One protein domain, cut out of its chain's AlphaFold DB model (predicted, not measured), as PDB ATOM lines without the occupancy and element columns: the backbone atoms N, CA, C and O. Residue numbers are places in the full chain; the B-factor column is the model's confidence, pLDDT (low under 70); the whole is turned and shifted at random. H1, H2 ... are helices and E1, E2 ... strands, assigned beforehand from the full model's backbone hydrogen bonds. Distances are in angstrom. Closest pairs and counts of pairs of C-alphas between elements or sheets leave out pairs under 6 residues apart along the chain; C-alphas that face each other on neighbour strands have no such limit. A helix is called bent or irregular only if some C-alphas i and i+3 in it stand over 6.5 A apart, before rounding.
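This is residues 610 to 756 of the 756 residues of a protein of Brassica napus (UniProt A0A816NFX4). Look first for two long helices, H2 and H6, running side by side in opposite directions; H4 packs on the other side of H6, and H5 crosses H6 near its first half. The small hairpin E1 E2 sits beyond H5, away from H6, while short H1 and H3 sit by H2 and H4, and residues 644 to 650 stick out as a free loop. The printed part has 147 residues with six named helices and two named strands, in the order H1 H2 H3 H4 H5 E1 E2 H6; the strands are antiparallel and the class is mostly helix. The whole is compact, with a radius of gyration of the C-alphas of 16.4 A, and flat, spanning 45 by 42 by 22 A.

Begin at the hairpin of E1, residues 702 to 704, and E2, residues 707 to 710, antiparallel at 160 degrees, where N 707 and O 704 are within hydrogen-bond range at 3.3 A. Step to H5, residues 683 to 692: its closest C-alpha to E1 is that of Trp 689, 6.3 A from Ser 704. H5 touches H6, residues 722 to 748, about perpendicular at 81 degrees, closest at C-alphas 684 and 728, 5.3 A; H6 uses residues 725 to 732 alone. H4, residues 667 to 680, touches H6 residues 732 to 742 alone, opposite ways at a shallow tilt of 33 degrees, only just short of steep; C-alphas 678 and 735 are closest at 5.2 A. H4 and H5 touch only at the corner, closest at C-alphas 679 and 685, 5.5 A. H2, residues 615 to 642, touches H6 opposite ways at a shallow tilt of 26 degrees, closest at C-alphas 629 and 733, 4.2 A. H3, residues 655 to 658, touches H4, closest at C-alphas 657 and 674, 6.2 A. H1, residues 610 to 613, touches H2 only at the corner, closest at C-alphas 611 and 617, 5.1 A. In H4 and H5 every O i to N i+4 pair is within hydrogen-bond range; H2 has 18 of 24, H6 22 of 23, and H1 and H3 are too short for such a pair.

Find C-alpha 615 at (35.330, 29.422, 9.914); from there H2 runs 41.6 A to C-alpha 642 at (46.113, -8.523, 23.191), with a kink of 27 degrees near residue 622. H2 is irregular, with C-alphas 616 and 619 7.3 A apart; H4 is only just irregular, with C-alphas 677 and 680 6.6 A apart. H6 runs 38.6 A to C-alpha 748 at (36.893, 29.836, 22.728), H4 18.9 A and H5 14.1 A.

The C-alphas of Ser 644 and Ser 756, the chain's last residue, are the two farthest apart, 48.7 A. The printed part has no cut; the links H2 to H3 and E2 to H6 are long. Mean pLDDT of the printed part is 72.3; it is under 70 at residues 640 to 653, 655 to 670, 679 to 684, 709 to 724 and 750 to 756.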
ATOM      1  N   LEU A 610      35.618  22.025   5.066       89.06
ATOM      2  CA  LEU A 610      34.540  23.000   5.259       89.06
ATOM      3  C   LEU A 610      34.976  24.201   6.121       89.06
ATOM      4  O   LEU A 610      34.585  25.329   5.828       89.06
ATOM      5  N   VAL A 611      35.835  23.992   7.127       88.25
ATOM      6  CA  VAL A 611      36.427  25.072   7.946       88.25
ATOM      7  C   VAL A 611      37.375  25.955   7.136       88.25
ATOM      8  O   VAL A 611      37.335  27.176   7.289       88.25
ATOM      9  N   SER A 612      38.194  25.373   6.255       83.56
ATOM     10  CA  SER A 612      39.104  26.138   5.390       83.56
ATOM     11  C   SER A 612      38.376  27.050   4.399       83.56
ATOM     12  O   SER A 612      38.923  28.082   4.011       83.56
ATOM     13  N   ALA A 613      37.132  26.720   4.036       85.69
ATOM     14  CA  ALA A 613      36.255  27.598   3.267       85.69
ATOM     15  C   ALA A 613      35.468  28.600   4.141       85.69
ATOM     16  O   ALA A 613      35.204  29.720   3.704       85.69
ATOM     17  N   GLU A 614      35.067  28.222   5.363       86.25
ATOM     18  CA  GLU A 614      34.195  29.029   6.228       86.25
ATOM     19  C   GLU A 614      34.392  28.693   7.728       86.25
ATOM     20  O   GLU A 614      33.947  27.664   8.236       86.25
ATOM     21  N   LEU A 615      35.008  29.610   8.487       86.00
ATOM     22  CA  LEU A 615      35.330  29.422   9.914       86.00
ATOM     23  C   LEU A 615      34.126  29.114  10.827       86.00
ATOM     24  O   LEU A 615      34.316  28.565  11.910       86.00
ATOM     25  N   SER A 616      32.885  29.410  10.427       87.62
ATOM     26  CA  SER A 616      31.696  29.059  11.225       87.62
ATOM     27  C   SER A 616      31.476  27.554  11.426       87.62
ATOM     28  O   SER A 616      30.722  27.168  12.320       87.62
ATOM     29  N   PHE A 617      32.185  26.702  10.678       89.81
ATOM     30  CA  PHE A 617      32.217  25.254  10.891       89.81
ATOM     31  C   PHE A 617      33.201  24.789  11.978       89.81
ATOM     32  O   PHE A 617      33.147  23.623  12.366       89.81
ATOM     33  N   ALA A 618      34.077  25.662  12.495       88.88
ATOM     34  CA  ALA A 618      35.212  25.268  13.340       88.88
ATOM     35  C   ALA A 618      34.812  24.490  14.608       88.88
ATOM     36  O   ALA A 618      35.478  23.518  14.947       88.88
ATOM     37  N   ILE A 619      33.693  24.837  15.257       87.06
ATOM     38  CA  ILE A 619      33.172  24.088  16.418       87.06
ATOM     39  C   ILE A 619      32.644  22.700  16.032       87.06
ATOM     40  O   ILE A 619      32.878  21.732  16.752       87.06
ATOM     41  N   SER A 620      31.947  22.572  14.899       89.12
ATOM     42  CA  SER A 620      31.477  21.264  14.427       89.12
ATOM     43  C   SER A 620      32.655  20.366  14.058       89.12
ATOM     44  O   SER A 620      32.680  19.206  14.460       89.12
ATOM     45  N   ALA A 621      33.657  20.921  13.372       91.69
ATOM     46  CA  ALA A 621      34.892  20.214  13.073       91.69
ATOM     47  C   ALA A 621      35.643  19.811  14.350       91.69
ATOM     48  O   ALA A 621      36.002  18.646  14.471       91.69
ATOM     49  N   ALA A 622      35.815  20.713  15.326       90.12
ATOM     50  CA  ALA A 622      36.461  20.402  16.603       90.12
ATOM     51  C   ALA A 622      35.829  19.167  17.265       90.12
ATOM     52  O   ALA A 622      36.536  18.222  17.596       90.12
ATOM     53  N   ASN A 623      34.496  19.118  17.348       89.88
ATOM     54  CA  ASN A 623      33.776  17.968  17.901       89.88
ATOM     55  C   ASN A 623      34.037  16.660  17.124       89.88
ATOM     56  O   ASN A 623      34.147  15.596  17.734       89.88
ATOM     57  N   PHE A 624      34.144  16.711  15.790       93.50
ATOM     58  CA  PHE A 624      34.466  15.531  14.979       93.50
ATOM     59  C   PHE A 624      35.929  15.095  15.135       93.50
ATOM     60  O   PHE A 624      36.187  13.900  15.252       93.50
ATOM     61  N   TRP A 625      36.873  16.037  15.217       93.50
ATOM     62  CA  TRP A 625      38.285  15.756  15.500       93.50
ATOM     63  C   TRP A 625      38.486  15.173  16.909       93.50
ATOM     64  O   TRP A 625      39.232  14.204  17.051       93.50
ATOM     65  N   THR A 626      37.750  15.657  17.920       92.31
ATOM     66  CA  THR A 626      37.703  15.039  19.256       92.31
ATOM     67  C   THR A 626      37.221  13.597  19.161       92.31
ATOM     68  O   THR A 626      37.938  12.690  19.578       92.31
ATOM     69  N   ARG A 627      36.053  13.352  18.543       91.69
ATOM     70  CA  ARG A 627      35.499  11.992  18.419       91.69
ATOM     71  C   ARG A 627      36.381  11.055  17.587       91.69
ATOM     72  O   ARG A 627      36.410   9.860  17.876       91.69
ATOM     73  N   ALA A 628      37.112  11.560  16.591       94.44
ATOM     74  CA  ALA A 628      38.126  10.793  15.870       94.44
ATOM     75  C   ALA A 628      39.285  10.393  16.792       94.44
ATOM     76  O   ALA A 628      39.599   9.208  16.882       94.44
ATOM     77  N   GLY A 629      39.857  11.349  17.531       93.00
ATOM     78  CA  GLY A 629      40.914  11.086  18.510       93.00
ATOM     79  C   GLY A 629      40.490  10.085  19.588       93.00
ATOM     80  O   GLY A 629      41.193   9.108  19.822       93.00
ATOM     81  N   GLU A 630      39.304  10.260  20.174       92.69
ATOM     82  CA  GLU A 630      38.726   9.328  21.153       92.69
ATOM     83  C   GLU A 630      38.521   7.920  20.573       92.69
ATOM     84  O   GLU A 630      38.904   6.942  21.211       92.69
ATOM     85  N   SER A 631      37.974   7.798  19.355       93.81
ATOM     86  CA  SER A 631      37.751   6.491  18.706       93.81
ATOM     87  C   SER A 631      39.068   5.763  18.411       93.81
ATOM     88  O   SER A 631      39.157   4.545  18.552       93.81
ATOM     89  N   LEU A 632      40.107   6.505  18.014       93.56
ATOM     90  CA  LEU A 632      41.443   5.966  17.751       93.56
ATOM     91  C   LEU A 632      42.169   5.572  19.044       93.56
ATOM     92  O   LEU A 632      42.862   4.559  19.058       93.56
ATOM     93  N   LEU A 633      41.986   6.327  20.131       91.06
ATOM     94  CA  LEU A 633      42.536   6.001  21.448       91.06
ATOM     95  C   LEU A 633      41.840   4.775  22.067       91.06
ATOM     96  O   LEU A 633      42.507   3.925  22.659       91.06
ATOM     97  N   GLU A 634      40.524   4.638  21.880       90.69
ATOM     98  CA  GLU A 634      39.771   3.431  22.246       90.69
ATOM     99  C   GLU A 634      40.315   2.210  21.486       90.69
ATOM    100  O   GLU A 634      40.719   1.229  22.106       90.69
ATOM    101  N   LEU A 635      40.434   2.299  20.155       91.44
ATOM    102  CA  LEU A 635      41.009   1.247  19.309       91.44
ATOM    103  C   LEU A 635      42.447   0.884  19.720       91.44
ATOM    104  O   LEU A 635      42.771  -0.294  19.866       91.44
ATOM    105  N   ALA A 636      43.302   1.882  19.959       88.62
ATOM    106  CA  ALA A 636      44.672   1.691  20.433       88.62
ATOM    107  C   ALA A 636      44.746   0.983  21.798       88.62
ATOM    108  O   ALA A 636      45.689   0.232  22.055       88.62
ATOM    109  N   SER A 637      43.742   1.192  22.652       84.81
ATOM    110  CA  SER A 637      43.621   0.523  23.951       84.81
ATOM    111  C   SER A 637      43.218  -0.949  23.809       84.81
ATOM    112  O   SER A 637      43.637  -1.770  24.620       84.81
ATOM    113  N   LYS A 638      42.490  -1.332  22.748       85.69
ATOM    114  CA  LYS A 638      42.140  -2.745  22.498       85.69
ATOM    115  C   LYS A 638      43.383  -3.581  22.133       85.69
ATOM    116  O   LYS A 638      43.534  -4.677  22.663       85.69
ATOM    117  N   PHE A 639      44.366  -3.024  21.407       79.88
ATOM    118  CA  PHE A 639      45.679  -3.680  21.199       79.88
ATOM    119  C   PHE A 639      46.440  -3.977  22.513       79.88
ATOM    120  O   PHE A 639      47.228  -4.923  22.569       79.88
ATOM    121  N   LEU A 640      46.258  -3.178  23.576       65.88
ATOM    122  CA  LEU A 640      46.888  -3.439  24.883       65.88
ATOM    123  C   LEU A 640      46.303  -4.677  25.574       65.88
ATOM    124  O   LEU A 640      47.001  -5.319  26.352       65.88
ATOM    125  N   MET A 641      45.055  -5.043  25.275       59.97
ATOM    126  CA  MET A 641      44.430  -6.249  25.826       59.97
ATOM    127  C   MET A 641      44.935  -7.530  25.140       59.97
ATOM    128  O   MET A 641      44.933  -8.591  25.760       59.97
ATOM    129  N   GLU A 642      45.445  -7.425  23.908       55.47
ATOM    130  CA  GLU A 642      46.113  -8.523  23.191       55.47
ATOM    131  C   GLU A 642      47.606  -8.672  23.546       55.47
ATOM    132  O   GLU A 642      48.164  -9.764  23.429       55.47
ATOM    133  N   SER A 643      48.282  -7.590  23.957       53.59
ATOM    134  CA  SER A 643      49.748  -7.540  24.084       53.59
ATOM    135  C   SER A 643      50.230  -7.426  25.537       53.59
ATOM    136  O   SER A 643      50.408  -6.343  26.084       53.59
ATOM    137  N   SER A 644      50.537  -8.573  26.150       43.97
ATOM    138  CA  SER A 644      50.979  -8.721  27.552       43.97
ATOM    139  C   SER A 644      52.415  -8.246  27.865       43.97
ATOM    140  O   SER A 644      53.028  -8.704  28.832       43.97
ATOM    141  N   GLY A 645      52.965  -7.339  27.054       50.06
ATOM    142  CA  GLY A 645      54.296  -6.762  27.242       50.06
ATOM    143  C   GLY A 645      54.291  -5.564  28.193       50.06
ATOM    144  O   GLY A 645      53.437  -4.686  28.094       50.06
ATOM    145  N   GLU A 646      55.280  -5.496  29.083       45.09
ATOM    146  CA  GLU A 646      55.655  -4.238  29.736       45.09
ATOM    147  C   GLU A 646      56.397  -3.377  28.691       45.09
ATOM    148  O   GLU A 646      57.359  -3.838  28.076       45.09
ATOM    149  N   TYR A 647      55.913  -2.153  28.454       51.81
ATOM    150  CA  TYR A 647      56.469  -1.180  27.505       51.81
ATOM    151  C   TYR A 647      56.762   0.131  28.243       51.81
ATOM    152  O   TYR A 647      55.952   0.548  29.072       51.81
ATOM    153  N   ASP A 648      57.866   0.803  27.910       47.03
ATOM    154  CA  ASP A 648      58.120   2.168  28.373       47.03
ATOM    155  C   ASP A 648      57.189   3.156  27.646       47.03
ATOM    156  O   ASP A 648      57.197   3.263  26.419       47.03
ATOM    157  N   ASP A 649      56.382   3.885  28.416       49.38
ATOM    158  CA  ASP A 649      55.358   4.829  27.929       49.38
ATOM    159  C   ASP A 649      55.964   6.143  27.375       49.38
ATOM    160  O   ASP A 649      55.286   6.973  26.772       49.38
ATOM    161  N   ASP A 650      57.271   6.344  27.570       48.72
ATOM    162  CA  ASP A 650      57.955   7.624  27.367       48.72
ATOM    163  C   ASP A 650      58.295   7.953  25.894       48.72
ATOM    164  O   ASP A 650      58.612   9.107  25.592       48.72
ATOM    165  N   ASP A 651      58.222   6.989  24.969       53.41
ATOM    166  CA  ASP A 651      58.785   7.126  23.607       53.41
ATOM    167  C   ASP A 651      57.762   7.523  22.513       53.41
ATOM    168  O   ASP A 651      58.143   7.920  21.410       53.41
ATOM    169  N   VAL A 652      56.448   7.489  22.787       61.16
ATOM    170  CA  VAL A 652      55.395   7.809  21.789       61.16
ATOM    171  C   VAL A 652      55.161   9.326  21.679       61.16
ATOM    172  O   VAL A 652      54.078   9.845  21.951       61.16
ATOM    173  N   LYS A 653      56.199  10.075  21.285       64.88
ATOM    174  CA  LYS A 653      56.179  11.550  21.201       64.88
ATOM    175  C   LYS A 653      56.519  12.042  19.795       64.88
ATOM    176  O   LYS A 653      57.623  11.843  19.294       64.88
ATOM    177  N   CYS A 654      55.591  12.757  19.156       70.25
ATOM    178  CA  CYS A 654      55.843  13.362  17.846       70.25
ATOM    179  C   CYS A 654      56.771  14.573  17.988       70.25
ATOM    180  O   CYS A 654      56.322  15.658  18.356       70.25
ATOM    181  N   SER A 655      58.051  14.418  17.646       66.12
ATOM    182  CA  SER A 655      59.056  15.492  17.701       66.12
ATOM    183  C   SER A 655      58.661  16.754  16.919       66.12
ATOM    184  O   SER A 655      58.994  17.859  17.341       66.12
ATOM    185  N   LYS A 656      57.888  16.610  15.828       69.38
ATOM    186  CA  LYS A 656      57.340  17.734  15.045       69.38
ATOM    187  C   LYS A 656      56.234  18.510  15.777       69.38
ATOM    188  O   LYS A 656      56.045  19.685  15.482       69.38
ATOM    189  N   CYS A 657      55.496  17.873  16.694       68.06
ATOM    190  CA  CYS A 657      54.346  18.481  17.377       68.06
ATOM    191  C   CYS A 657      54.605  18.839  18.849       68.06
ATOM    192  O   CYS A 657      53.961  19.745  19.373       68.06
ATOM    193  N   LEU A 658      55.557  18.172  19.513       60.75
ATOM    194  CA  LEU A 658      55.849  18.350  20.940       60.75
ATOM    195  C   LEU A 658      56.228  19.804  21.288       60.75
ATOM    196  O   LEU A 658      55.761  20.346  22.283       60.75
ATOM    197  N   MET A 659      56.998  20.462  20.415       49.88
ATOM    198  CA  MET A 659      57.461  21.850  20.585       49.88
ATOM    199  C   MET A 659      56.360  22.917  20.412       49.88
ATOM    200  O   MET A 659      56.597  24.096  20.672       49.88
ATOM    201  N   LEU A 660      55.171  22.535  19.933       54.44
ATOM    202  CA  LEU A 660      54.120  23.470  19.512       54.44
ATOM    203  C   LEU A 660      53.158  23.850  20.650       54.44
ATOM    204  O   LEU A 660      52.404  24.815  20.525       54.44
ATOM    205  N   VAL A 661      53.181  23.104  21.760       50.25
ATOM    206  CA  VAL A 661      52.315  23.335  22.930       50.25
ATOM    207  C   VAL A 661      52.861  24.460  23.822       50.25
ATOM    208  O   VAL A 661      52.085  25.209  24.405       50.25
ATOM    209  N   GLU A 662      54.184  24.630  23.881       48.12
ATOM    210  CA  GLU A 662      54.845  25.608  24.764       48.12
ATOM    211  C   GLU A 662      54.850  27.045  24.201       48.12
ATOM    212  O   GLU A 662      54.966  28.008  24.958       48.12
ATOM    213  N   ASN A 663      54.695  27.221  22.882       46.78
ATOM    214  CA  ASN A 663      54.807  28.522  22.209       46.78
ATOM    215  C   ASN A 663      53.477  29.006  21.601       46.78
ATOM    216  O   ASN A 663      53.206  28.836  20.412       46.78
ATOM    217  N   HIS A 664      52.679  29.739  22.388       49.88
ATOM    218  CA  HIS A 664      51.444  30.428  21.953       49.88
ATOM    219  C   HIS A 664      51.661  31.647  21.011       49.88
ATOM    220  O   HIS A 664      50.852  32.589  21.010       49.88
ATOM    221  N   GLY A 665      52.768  31.669  20.260       49.16
ATOM    222  CA  GLY A 665      53.131  32.720  19.305       49.16
ATOM    223  C   GLY A 665      52.560  32.476  17.907       49.16
ATOM    224  O   GLY A 665      51.843  33.322  17.382       49.16
ATOM    225  N   GLU A 666      52.812  31.295  17.336       60.34
ATOM    226  CA  GLU A 666      52.589  31.004  15.908       60.34
ATOM    227  C   GLU A 666      51.495  29.948  15.675       60.34
ATOM    228  O   GLU A 666      51.628  29.036  14.865       60.34
ATOM    229  N   ILE A 667      50.359  30.120  16.365       59.47
ATOM    230  CA  ILE A 667      49.177  29.231  16.350       59.47
ATOM    231  C   ILE A 667      48.835  28.701  14.941       59.47
ATOM    232  O   ILE A 667      48.465  27.539  14.789       59.47
ATOM    233  N   LYS A 668      48.971  29.533  13.899       59.62
ATOM    234  CA  LYS A 668      48.642  29.168  12.514       59.62
ATOM    235  C   LYS A 668      49.605  28.163  11.870       59.62
ATOM    236  O   LYS A 668      49.138  27.325  11.103       59.62
ATOM    237  N   GLU A 669      50.900  28.200  12.181       61.72
ATOM    238  CA  GLU A 669      51.814  27.167  11.674       61.72
ATOM    239  C   GLU A 669      51.687  25.882  12.495       61.72
ATOM    240  O   GLU A 669      51.700  24.791  11.923       61.72
ATOM    241  N   ASN A 670      51.380  25.995  13.795       66.44
ATOM    242  CA  ASN A 670      51.028  24.843  14.629       66.44
ATOM    243  C   ASN A 670      49.825  24.080  14.035       66.44
ATOM    244  O   ASN A 670      49.868  22.855  13.915       66.44
ATOM    245  N   PHE A 671      48.788  24.802  13.589       70.56
ATOM    246  CA  PHE A 671      47.636  24.247  12.866       70.56
ATOM    247  C   PHE A 671      48.036  23.439  11.627       70.56
ATOM    248  O   PHE A 671      47.598  22.298  11.469       70.56
ATOM    249  N   ASN A 672      48.858  24.025  10.751       71.19
ATOM    250  CA  ASN A 672      49.312  23.372   9.524       71.19
ATOM    251  C   ASN A 672      50.152  22.128   9.839       71.19
ATOM    252  O   ASN A 672      49.967  21.082   9.219       71.19
ATOM    253  N   GLN A 673      51.068  22.224  10.806       74.06
ATOM    254  CA  GLN A 673      52.001  21.151  11.127       74.06
ATOM    255  C   GLN A 673      51.326  19.968  11.833       74.06
ATOM    256  O   GLN A 673      51.613  18.817  11.496       74.06
ATOM    257  N   ILE A 674      50.385  20.224  12.747       76.19
ATOM    258  CA  ILE A 674      49.606  19.164  13.399       76.19
ATOM    259  C   ILE A 674      48.679  18.486  12.387       76.19
ATOM    260  O   ILE A 674      48.627  17.261  12.364       76.19
ATOM    261  N   LEU A 675      48.023  19.229  11.487       75.44
ATOM    262  CA  LEU A 675      47.174  18.634  10.446       75.44
ATOM    263  C   LEU A 675      47.966  17.784   9.440       75.44
ATOM    264  O   LEU A 675      47.521  16.701   9.059       75.44
ATOM    265  N   LYS A 676      49.172  18.231   9.056       76.62
ATOM    266  CA  LYS A 676      50.109  17.436   8.244       76.62
ATOM    267  C   LYS A 676      50.446  16.106   8.919       76.62
ATOM    268  O   LYS A 676      50.397  15.064   8.272       76.62
ATOM    269  N   CYS A 677      50.735  16.133  10.221       75.12
ATOM    270  CA  CYS A 677      51.020  14.940  11.021       75.12
ATOM    271  C   CYS A 677      49.773  14.103  11.365       75.12
ATOM    272  O   CYS A 677      49.903  12.917  11.667       75.12
ATOM    273  N   ALA A 678      48.576  14.688  11.319       70.88
ATOM    274  CA  ALA A 678      47.313  13.983  11.486       70.88
ATOM    275  C   ALA A 678      46.872  13.259  10.205       70.88
ATOM    276  O   ALA A 678      46.189  12.247  10.300       70.88
ATOM    277  N   VAL A 679      47.213  13.752   9.005       68.25
ATOM    278  CA  VAL A 679      46.709  13.123   7.769       68.25
ATOM    279  C   VAL A 679      47.695  13.051   6.610       68.25
ATOM    280  O   VAL A 679      47.845  11.974   6.036       68.25
ATOM    281  N   THR A 680      48.332  14.153   6.206       60.09
ATOM    282  CA  THR A 680      48.891  14.237   4.841       60.09
ATOM    283  C   THR A 680      50.339  13.786   4.672       60.09
ATOM    284  O   THR A 680      50.713  13.476   3.546       60.09
ATOM    285  N   ASP A 681      51.164  13.833   5.724       54.66
ATOM    286  CA  ASP A 681      52.624  14.014   5.572       54.66
ATOM    287  C   ASP A 681      53.470  13.172   6.558       54.66
ATOM    288  O   ASP A 681      54.515  13.605   7.064       54.66
ATOM    289  N   SER A 682      53.006  11.957   6.871       59.09
ATOM    290  CA  SER A 682      53.828  10.909   7.487       59.09
ATOM    291  C   SER A 682      53.467   9.523   6.956       59.09
ATOM    292  O   SER A 682      52.296   9.208   6.745       59.09
ATOM    293  N   ASP A 683      54.462   8.648   6.797       62.16
ATOM    294  CA  ASP A 683      54.218   7.253   6.404       62.16
ATOM    295  C   ASP A 683      53.270   6.555   7.391       62.16
ATOM    296  O   ASP A 683      52.383   5.806   6.985       62.16
ATOM    297  N   SER A 684      53.370   6.900   8.680       64.88
ATOM    298  CA  SER A 684      52.479   6.429   9.742       64.88
ATOM    299  C   SER A 684      51.007   6.816   9.553       64.88
ATOM    300  O   SER A 684      50.145   5.993   9.854       64.88
ATOM    301  N   SER A 685      50.672   8.007   9.027       70.06
ATOM    302  CA  SER A 685      49.263   8.372   8.787       70.06
ATOM    303  C   SER A 685      48.681   7.579   7.616       70.06
ATOM    304  O   SER A 685      47.521   7.166   7.660       70.06
ATOM    305  N   GLN A 686      49.491   7.293   6.590       74.69
ATOM    306  CA  GLN A 686      49.044   6.527   5.428       74.69
ATOM    307  C   GLN A 686      49.004   5.012   5.679       74.69
ATOM    308  O   GLN A 686      48.077   4.347   5.210       74.69
ATOM    309  N   VAL A 687      49.935   4.476   6.478       75.81
ATOM    310  CA  VAL A 687      49.857   3.115   7.036       75.81
ATOM    311  C   VAL A 687      48.601   2.990   7.900       75.81
ATOM    312  O   VAL A 687      47.778   2.113   7.630       75.81
ATOM    313  N   ALA A 688      48.380   3.911   8.846       83.25
ATOM    314  CA  ALA A 688      47.185   3.915   9.691       83.25
ATOM    315  C   ALA A 688      45.886   3.983   8.872       83.25
ATOM    316  O   ALA A 688      44.974   3.210   9.141       83.25
ATOM    317  N   TRP A 689      45.799   4.818   7.827       87.62
ATOM    318  CA  TRP A 689      44.619   4.856   6.951       87.62
ATOM    319  C   TRP A 689      44.381   3.527   6.212       87.62
ATOM    320  O   TRP A 689      43.249   3.036   6.170       87.62
ATOM    321  N   SER A 690      45.436   2.893   5.686       86.31
ATOM    322  CA  SER A 690      45.328   1.586   5.015       86.31
ATOM    323  C   SER A 690      44.948   0.438   5.965       86.31
ATOM    324  O   SER A 690      44.270  -0.508   5.563       86.31
ATOM    325  N   PHE A 691      45.326   0.541   7.242       89.56
ATOM    326  CA  PHE A 691      44.877  -0.361   8.300       89.56
ATOM    327  C   PHE A 691      43.407  -0.105   8.671       89.56
ATOM    328  O   PHE A 691      42.594  -1.026   8.640       89.56
ATOM    329  N   LEU A 692      43.050   1.149   8.972       92.00
ATOM    330  CA  LEU A 692      41.716   1.560   9.425       92.00
ATOM    331  C   LEU A 692      40.620   1.197   8.415       92.00
ATOM    332  O   LEU A 692      39.566   0.696   8.797       92.00
ATOM    333  N   THR A 693      40.883   1.400   7.123       91.25
ATOM    334  CA  THR A 693      39.919   1.133   6.040       91.25
ATOM    335  C   THR A 693      39.822  -0.336   5.620       91.25
ATOM    336  O   THR A 693      38.931  -0.692   4.841       91.25
ATOM    337  N   ARG A 694      40.680  -1.226   6.140       89.19
ATOM    338  CA  ARG A 694      40.584  -2.674   5.898       89.19
ATOM    339  C   ARG A 694      39.177  -3.162   6.272       89.19
ATOM    340  O   ARG A 694      38.656  -2.795   7.322       89.19
ATOM    341  N   GLY A 695      38.551  -3.954   5.406       85.62
ATOM    342  CA  GLY A 695      37.175  -4.439   5.585       85.62
ATOM    343  C   GLY A 695      36.049  -3.489   5.141       85.62
ATOM    344  O   GLY A 695      34.932  -3.961   4.983       85.62
ATOM    345  N   CYS A 696      36.310  -2.202   4.864       90.31
ATOM    346  CA  CYS A 696      35.297  -1.243   4.385       90.31
ATOM    347  C   CYS A 696      35.518  -0.855   2.900       90.31
ATOM    348  O   CYS A 696      36.386  -0.023   2.603       90.31
ATOM    349  N   PRO A 697      34.737  -1.397   1.938       88.19
ATOM    350  CA  PRO A 697      34.908  -1.117   0.506       88.19
ATOM    351  C   PRO A 697      34.660   0.344   0.108       88.19
ATOM    352  O   PRO A 697      35.151   0.796  -0.925       88.19
ATOM    353  N   TYR A 698      33.883   1.096   0.897       89.69
ATOM    354  CA  TYR A 698      33.636   2.513   0.630       89.69
ATOM    355  C   TYR A 698      34.873   3.369   0.919       89.69
ATOM    356  O   TYR A 698      35.333   4.092   0.036       89.69
ATOM    357  N   LEU A 699      35.439   3.262   2.127       91.06
ATOM    358  CA  LEU A 699      36.561   4.110   2.537       91.06
ATOM    359  C   LEU A 699      37.873   3.767   1.810       91.06
ATOM    360  O   LEU A 699      38.689   4.657   1.584       91.06
ATOM    361  N   GLN A 700      38.045   2.520   1.351       89.62
ATOM    362  CA  GLN A 700      39.195   2.099   0.530       89.62
ATOM    363  C   GLN A 700      39.302   2.807  -0.836       89.62
ATOM    364  O   GLN A 700      40.342   2.713  -1.483       89.62
ATOM    365  N   LYS A 701      38.264   3.530  -1.286       85.31
ATOM    366  CA  LYS A 701      38.303   4.333  -2.525       85.31
ATOM    367  C   LYS A 701      39.069   5.654  -2.381       85.31
ATOM    368  O   LYS A 701      39.340   6.293  -3.398       85.31
ATOM    369  N   PHE A 702      39.398   6.059  -1.152       84.56
ATOM    370  CA  PHE A 702      40.070   7.319  -0.838       84.56
ATOM    371  C   PHE A 702      41.518   7.087  -0.400       84.56
ATOM    372  O   PHE A 702      41.814   6.235   0.440       84.56
ATOM    373  N   LYS A 703      42.437   7.892  -0.937       77.75
ATOM    374  CA  LYS A 703      43.889   7.752  -0.727       77.75
ATOM    375  C   LYS A 703      44.371   8.182   0.671       77.75
ATOM    376  O   LYS A 703      45.453   7.774   1.104       77.75
ATOM    377  N   SER A 704      43.587   9.017   1.353       79.31
ATOM    378  CA  SER A 704      43.728   9.417   2.762       79.31
ATOM    379  C   SER A 704      42.389   9.969   3.268       79.31
ATOM    380  O   SER A 704      41.507  10.253   2.459       79.31
ATOM    381  N   SER A 705      42.244  10.219   4.572       78.88
ATOM    382  CA  SER A 705      41.024  10.822   5.136       78.88
ATOM    383  C   SER A 705      40.793  12.306   4.789       78.88
ATOM    384  O   SER A 705      39.759  12.848   5.174       78.88
ATOM    385  N   VAL A 706      41.700  12.965   4.049       76.00
ATOM    386  CA  VAL A 706      41.501  14.322   3.480       76.00
ATOM    387  C   VAL A 706      41.718  14.405   1.962       76.00
ATOM    388  O   VAL A 706      41.670  15.495   1.398       76.00
ATOM    389  N   ASP A 707      41.971  13.277   1.292       73.88
ATOM    390  CA  ASP A 707      42.090  13.212  -0.170       73.88
ATOM    391  C   ASP A 707      40.815  12.572  -0.721       73.88
ATOM    392  O   ASP A 707      40.674  11.349  -0.767       73.88
ATOM    393  N   PHE A 708      39.861  13.433  -1.077       73.00
ATOM    394  CA  PHE A 708      38.518  13.047  -1.517       73.00
ATOM    395  C   PHE A 708      38.450  12.665  -3.000       73.00
ATOM    396  O   PHE A 708      37.361  12.402  -3.512       73.00
ATOM    397  N   SER A 709      39.591  12.625  -3.698       66.38
ATOM    398  CA  SER A 709      39.643  12.133  -5.073       66.38
ATOM    399  C   SER A 709      39.384  10.621  -5.111       66.38
ATOM    400  O   SER A 709      39.991   9.845  -4.371       66.38
ATOM    401  N   PHE A 710      38.459  10.185  -5.973       60.25
ATOM    402  CA  PHE A 710      38.201   8.762  -6.193       60.25
ATOM    403  C   PHE A 710      39.356   8.156  -6.998       60.25
ATOM    404  O   PHE A 710      39.425   8.312  -8.217       60.25
ATOM    405  N   THR A 711      40.268   7.442  -6.339       52.12
ATOM    406  CA  THR A 711      41.375   6.777  -7.036       52.12
ATOM    407  C   THR A 711      40.909   5.456  -7.643       52.12
ATOM    408  O   THR A 711      40.665   4.492  -6.920       52.12
ATOM    409  N   GLY A 712      40.822   5.386  -8.976       42.09
ATOM    410  CA  GLY A 712      40.327   4.211  -9.713       42.09
ATOM    411  C   GLY A 712      41.214   2.956  -9.695       42.09
ATOM    412  O   GLY A 712      40.873   1.981 -10.354       42.09
ATOM    413  N   ASN A 713      42.338   2.952  -8.968       38.41
ATOM    414  CA  ASN A 713      43.284   1.834  -8.914       38.41
ATOM    415  C   ASN A 713      43.575   1.399  -7.472       38.41
ATOM    416  O   ASN A 713      43.937   2.218  -6.626       38.41
ATOM    417  N   HIS A 714      43.495   0.089  -7.215       38.34
ATOM    418  CA  HIS A 714      43.841  -0.509  -5.925       38.34
ATOM    419  C   HIS A 714      45.331  -0.317  -5.606       38.34
ATOM    420  O   HIS A 714      46.196  -0.995  -6.165       38.34
ATOM    421  N   CYS A 715      45.638   0.563  -4.652       37.00
ATOM    422  CA  CYS A 715      46.988   0.713  -4.121       37.00
ATOM    423  C   CYS A 715      47.328  -0.488  -3.219       37.00
ATOM    424  O   CYS A 715      47.085  -0.462  -2.013       37.00
ATOM    425  N   LYS A 716      47.884  -1.557  -3.808       38.28
ATOM    426  CA  LYS A 716      48.538  -2.627  -3.040       38.28
ATOM    427  C   LYS A 716      49.656  -2.000  -2.206       38.28
ATOM    428  O   LYS A 716      50.524  -1.330  -2.761       38.28
ATOM    429  N   ARG A 717      49.633  -2.226  -0.893       49.28
ATOM    430  CA  ARG A 717      50.613  -1.682   0.048       49.28
ATOM    431  C   ARG A 717      51.099  -2.772   0.990       49.28
ATOM    432  O   ARG A 717      50.324  -3.648   1.365       49.28
ATOM    433  N   GLU A 718      52.383  -2.727   1.314       42.81
ATOM    434  CA  GLU A 718      53.037  -3.727   2.158       42.81
ATOM    435  C   GLU A 718      52.594  -3.591   3.620       42.81
ATOM    436  O   GLU A 718      52.310  -2.493   4.102       42.81
ATOM    437  N   GLU A 719      52.511  -4.717   4.327       45.09
ATOM    438  CA  GLU A 719      52.049  -4.747   5.714       45.09
ATOM    439  C   GLU A 719      53.204  -4.465   6.681       45.09
ATOM    440  O   GLU A 719      54.135  -5.264   6.805       45.09
ATOM    441  N   SER A 720      53.135  -3.351   7.417       49.53
ATOM    442  CA  SER A 720      54.022  -3.140   8.563       49.53
ATOM    443  C   SER A 720      53.590  -4.007   9.755       49.53
ATOM    444  O   SER A 720      52.434  -4.423   9.868       49.53
ATOM    445  N   LYS A 721      54.532  -4.323  10.651       54.69
ATOM    446  CA  LYS A 721      54.299  -5.218  11.800       54.69
ATOM    447  C   LYS A 721      53.317  -4.578  12.794       54.69
ATOM    448  O   LYS A 721      53.381  -3.379  13.030       54.69
ATOM    449  N   SER A 722      52.473  -5.376  13.451       55.75
ATOM    450  CA  SER A 722      51.396  -4.901  14.350       55.75
ATOM    451  C   SER A 722      51.822  -3.875  15.417       55.75
ATOM    452  O   SER A 722      51.061  -2.963  15.734       55.75
ATOM    453  N   VAL A 723      53.050  -3.972  15.938       51.91
ATOM    454  CA  VAL A 723      53.613  -3.020  16.917       51.91
ATOM    455  C   VAL A 723      53.706  -1.591  16.352       51.91
ATOM    456  O   VAL A 723      53.362  -0.634  17.043       51.91
ATOM    457  N   ASP A 724      54.106  -1.447  15.087       65.94
ATOM    458  CA  ASP A 724      54.205  -0.162  14.376       65.94
ATOM    459  C   ASP A 724      52.815   0.451  14.108       65.94
ATOM    460  O   ASP A 724      52.610   1.662  14.233       65.94
ATOM    461  N   GLN A 725      51.819  -0.403  13.849       76.50
ATOM    462  CA  GLN A 725      50.424   0.006  13.673       76.50
ATOM    463  C   GLN A 725      49.849   0.604  14.970       76.50
ATOM    464  O   GLN A 725      49.282   1.697  14.933       76.50
ATOM    465  N   ARG A 726      50.051  -0.046  16.132       79.44
ATOM    466  CA  ARG A 726      49.597   0.477  17.438       79.44
ATOM    467  C   ARG A 726      50.204   1.852  17.742       79.44
ATOM    468  O   ARG A 726      49.471   2.763  18.129       79.44
ATOM    469  N   VAL A 727      51.517   2.017  17.556       78.88
ATOM    470  CA  VAL A 727      52.208   3.300  17.791       78.88
ATOM    471  C   VAL A 727      51.695   4.380  16.834       78.88
ATOM    472  O   VAL A 727      51.395   5.489  17.273       78.88
ATOM    473  N   SER A 728      51.502   4.047  15.555       80.38
ATOM    474  CA  SER A 728      50.938   4.966  14.558       80.38
ATOM    475  C   SER A 728      49.522   5.435  14.918       80.38
ATOM    476  O   SER A 728      49.225   6.621  14.791       80.38
ATOM    477  N   ILE A 729      48.659   4.542  15.420       87.25
ATOM    478  CA  ILE A 729      47.279   4.871  15.824       87.25
ATOM    479  C   ILE A 729      47.257   5.719  17.106       87.25
ATOM    480  O   ILE A 729      46.501   6.689  17.169       87.25
ATOM    481  N   LEU A 730      48.115   5.425  18.093       85.19
ATOM    482  CA  LEU A 730      48.280   6.271  19.284       85.19
ATOM    483  C   LEU A 730      48.713   7.688  18.898       85.19
ATOM    484  O   LEU A 730      48.056   8.658  19.275       85.19
ATOM    485  N   LEU A 731      49.769   7.811  18.091       82.06
ATOM    486  CA  LEU A 731      50.300   9.098  17.646       82.06
ATOM    487  C   LEU A 731      49.248   9.911  16.871       82.06
ATOM    488  O   LEU A 731      49.072  11.106  17.107       82.06
ATOM    489  N   LEU A 732      48.498   9.237  15.996       86.62
ATOM    490  CA  LEU A 732      47.384   9.808  15.248       86.62
ATOM    491  C   LEU A 732      46.235  10.265  16.163       86.62
ATOM    492  O   LEU A 732      45.678  11.341  15.939       86.62
ATOM    493  N   SER A 733      45.909   9.506  17.216       89.44
ATOM    494  CA  SER A 733      44.888   9.900  18.197       89.44
ATOM    495  C   SER A 733      45.264  11.206  18.909       89.44
ATOM    496  O   SER A 733      44.443  12.123  18.979       89.44
ATOM    497  N   PHE A 734      46.530  11.355  19.321       85.94
ATOM    498  CA  PHE A 734      47.039  12.589  19.920       85.94
ATOM    499  C   PHE A 734      47.018  13.762  18.933       85.94
ATOM    500  O   PHE A 734      46.586  14.848  19.310       85.94
ATOM    501  N   HIS A 735      47.410  13.566  17.667       86.88
ATOM    502  CA  HIS A 735      47.311  14.629  16.658       86.88
ATOM    503  C   HIS A 735      45.859  15.081  16.432       86.88
ATOM    504  O   HIS A 735      45.611  16.281  16.330       86.88
ATOM    505  N   CYS A 736      44.892  14.154  16.415       89.94
ATOM    506  CA  CYS A 736      43.471  14.490  16.284       89.94
ATOM    507  C   CYS A 736      42.952  15.309  17.477       89.94
ATOM    508  O   CYS A 736      42.266  16.311  17.275       89.94
ATOM    509  N   LEU A 737      43.313  14.925  18.707       89.12
ATOM    510  CA  LEU A 737      42.928  15.650  19.924       89.12
ATOM    511  C   LEU A 737      43.572  17.045  19.990       89.12
ATOM    512  O   LEU A 737      42.871  18.024  20.227       89.12
ATOM    513  N   LEU A 738      44.872  17.163  19.695       85.69
ATOM    514  CA  LEU A 738      45.571  18.454  19.633       85.69
ATOM    515  C   LEU A 738      44.967  19.383  18.569       85.69
ATOM    516  O   LEU A 738      44.830  20.586  18.796       85.69
ATOM    517  N   TYR A 739      44.569  18.838  17.416       86.75
ATOM    518  CA  TYR A 739      43.898  19.607  16.369       86.75
ATOM    519  C   TYR A 739      42.499  20.079  16.800       86.75
ATOM    520  O   TYR A 739      42.110  21.216  16.519       86.75
ATOM    521  N   ALA A 740      41.757  19.239  17.527       88.19
ATOM    522  CA  ALA A 740      40.455  19.586  18.089       88.19
ATOM    523  C   ALA A 740      40.544  20.683  19.162       88.19
ATOM    524  O   ALA A 740      39.754  21.630  19.128       88.19
ATOM    525  N   ASP A 741      41.515  20.597  20.076       84.81
ATOM    526  CA  ASP A 741      41.757  21.619  21.100       84.81
ATOM    527  C   ASP A 741      42.161  22.961  20.450       84.81
ATOM    528  O   ASP A 741      41.621  24.008  20.813       84.81
ATOM    529  N   LEU A 742      42.995  22.950  19.400       83.50
ATOM    530  CA  LEU A 742      43.324  24.161  18.634       83.50
ATOM    531  C   LEU A 742      42.103  24.771  17.920       83.50
ATOM    532  O   LEU A 742      41.880  25.981  18.021       83.50
ATOM    533  N   LEU A 743      41.279  23.972  17.223       84.81
ATOM    534  CA  LEU A 743      40.021  24.456  16.622       84.81
ATOM    535  C   LEU A 743      39.068  25.026  17.684       84.81
ATOM    536  O   LEU A 743      38.395  26.033  17.453       84.81
ATOM    537  N   THR A 744      39.036  24.405  18.862       84.94
ATOM    538  CA  THR A 744      38.264  24.866  20.018       84.94
ATOM    539  C   THR A 744      38.766  26.231  20.497       84.94
ATOM    540  O   THR A 744      37.952  27.113  20.780       84.94
ATOM    541  N   ASP A 745      40.081  26.465  20.514       81.38
ATOM    542  CA  ASP A 745      40.681  27.742  20.912       81.38
ATOM    543  C   ASP A 745      40.553  28.865  19.864       81.38
ATOM    544  O   ASP A 745      40.454  30.035  20.249       81.38
ATOM    545  N   LEU A 746      40.419  28.557  18.564       79.69
ATOM    546  CA  LEU A 746      40.017  29.564  17.561       79.69
ATOM    547  C   LEU A 746      38.654  30.193  17.870       79.69
ATOM    548  O   LEU A 746      38.409  31.338  17.505       79.69
ATOM    549  N   CYS A 747      37.764  29.466  18.545       79.81
ATOM    550  CA  CYS A 747      36.430  29.948  18.895       79.81
ATOM    551  C   CYS A 747      36.288  30.343  20.375       79.81
ATOM    552  O   CYS A 747      35.517  31.245  20.711       79.81
ATOM    553  N   TYR A 748      37.027  29.688  21.276       79.31
ATOM    554  CA  TYR A 748      36.893  29.836  22.728       79.31
ATOM    555  C   TYR A 748      38.176  30.250  23.467       79.31
ATOM    556  O   TYR A 748      38.128  30.399  24.695       79.31
ATOM    557  N   GLY A 749      39.281  30.503  22.771       70.88
ATOM    558  CA  GLY A 749      40.503  31.034  23.368       70.88
ATOM    559  C   GLY A 749      40.352  32.497  23.806       70.88
ATOM    560  O   GLY A 749      39.399  33.194  23.442       70.88
ATOM    561  N   ARG A 750      41.311  33.015  24.589       62.50
ATOM    562  CA  ARG A 750      41.381  34.467  24.884       62.50
ATOM    563  C   ARG A 750      41.769  35.290  23.638       62.50
ATOM    564  O   ARG A 750      41.408  36.460  23.558       62.50
ATOM    565  N   LYS A 751      42.453  34.667  22.668       59.19
ATOM    566  CA  LYS A 751      42.964  35.267  21.421       59.19
ATOM    567  C   LYS A 751      42.123  34.952  20.160       59.19
ATOM    568  O   LYS A 751      42.615  35.162  19.060       59.19
ATOM    569  N   SER A 752      40.876  34.467  20.272       57.97
ATOM    570  CA  SER A 752      40.060  34.048  19.101       57.97
ATOM    571  C   SER A 752      39.980  35.102  17.981       57.97
ATOM    572  O   SER A 752      40.037  34.791  16.796       57.97
ATOM    573  N   HIS A 753      39.918  36.375  18.371       51.97
ATOM    574  CA  HIS A 753      39.843  37.540  17.492       51.97
ATOM    575  C   HIS A 753      41.158  37.904  16.771       51.97
ATOM    576  O   HIS A 753      41.133  38.790  15.923       51.97
ATOM    577  N   SER A 754      42.300  37.292  17.110       46.16
ATOM    578  CA  SER A 754      43.614  37.639  16.540       46.16
ATOM    579  C   SER A 754      44.104  36.655  15.469       46.16
ATOM    580  O   SER A 754      45.293  36.647  15.156       46.16
ATOM    581  N   VAL A 755      43.222  35.790  14.951       48.09
ATOM    582  CA  VAL A 755      43.553  34.759  13.942       48.09
ATOM    583  C   VAL A 755      42.668  34.861  12.679       48.09
ATOM    584  O   VAL A 755      42.825  34.065  11.755       48.09
ATOM    585  N   SER A 756      41.757  35.846  12.619       40.56
ATOM    586  CA  SER A 756      40.793  36.074  11.521       40.56
ATOM    587  C   SER A 756      41.152  37.252  10.615       40.56
ATOM    588  O   SER A 756      41.332  38.348  11.192       40.56
TER     589      SER A 756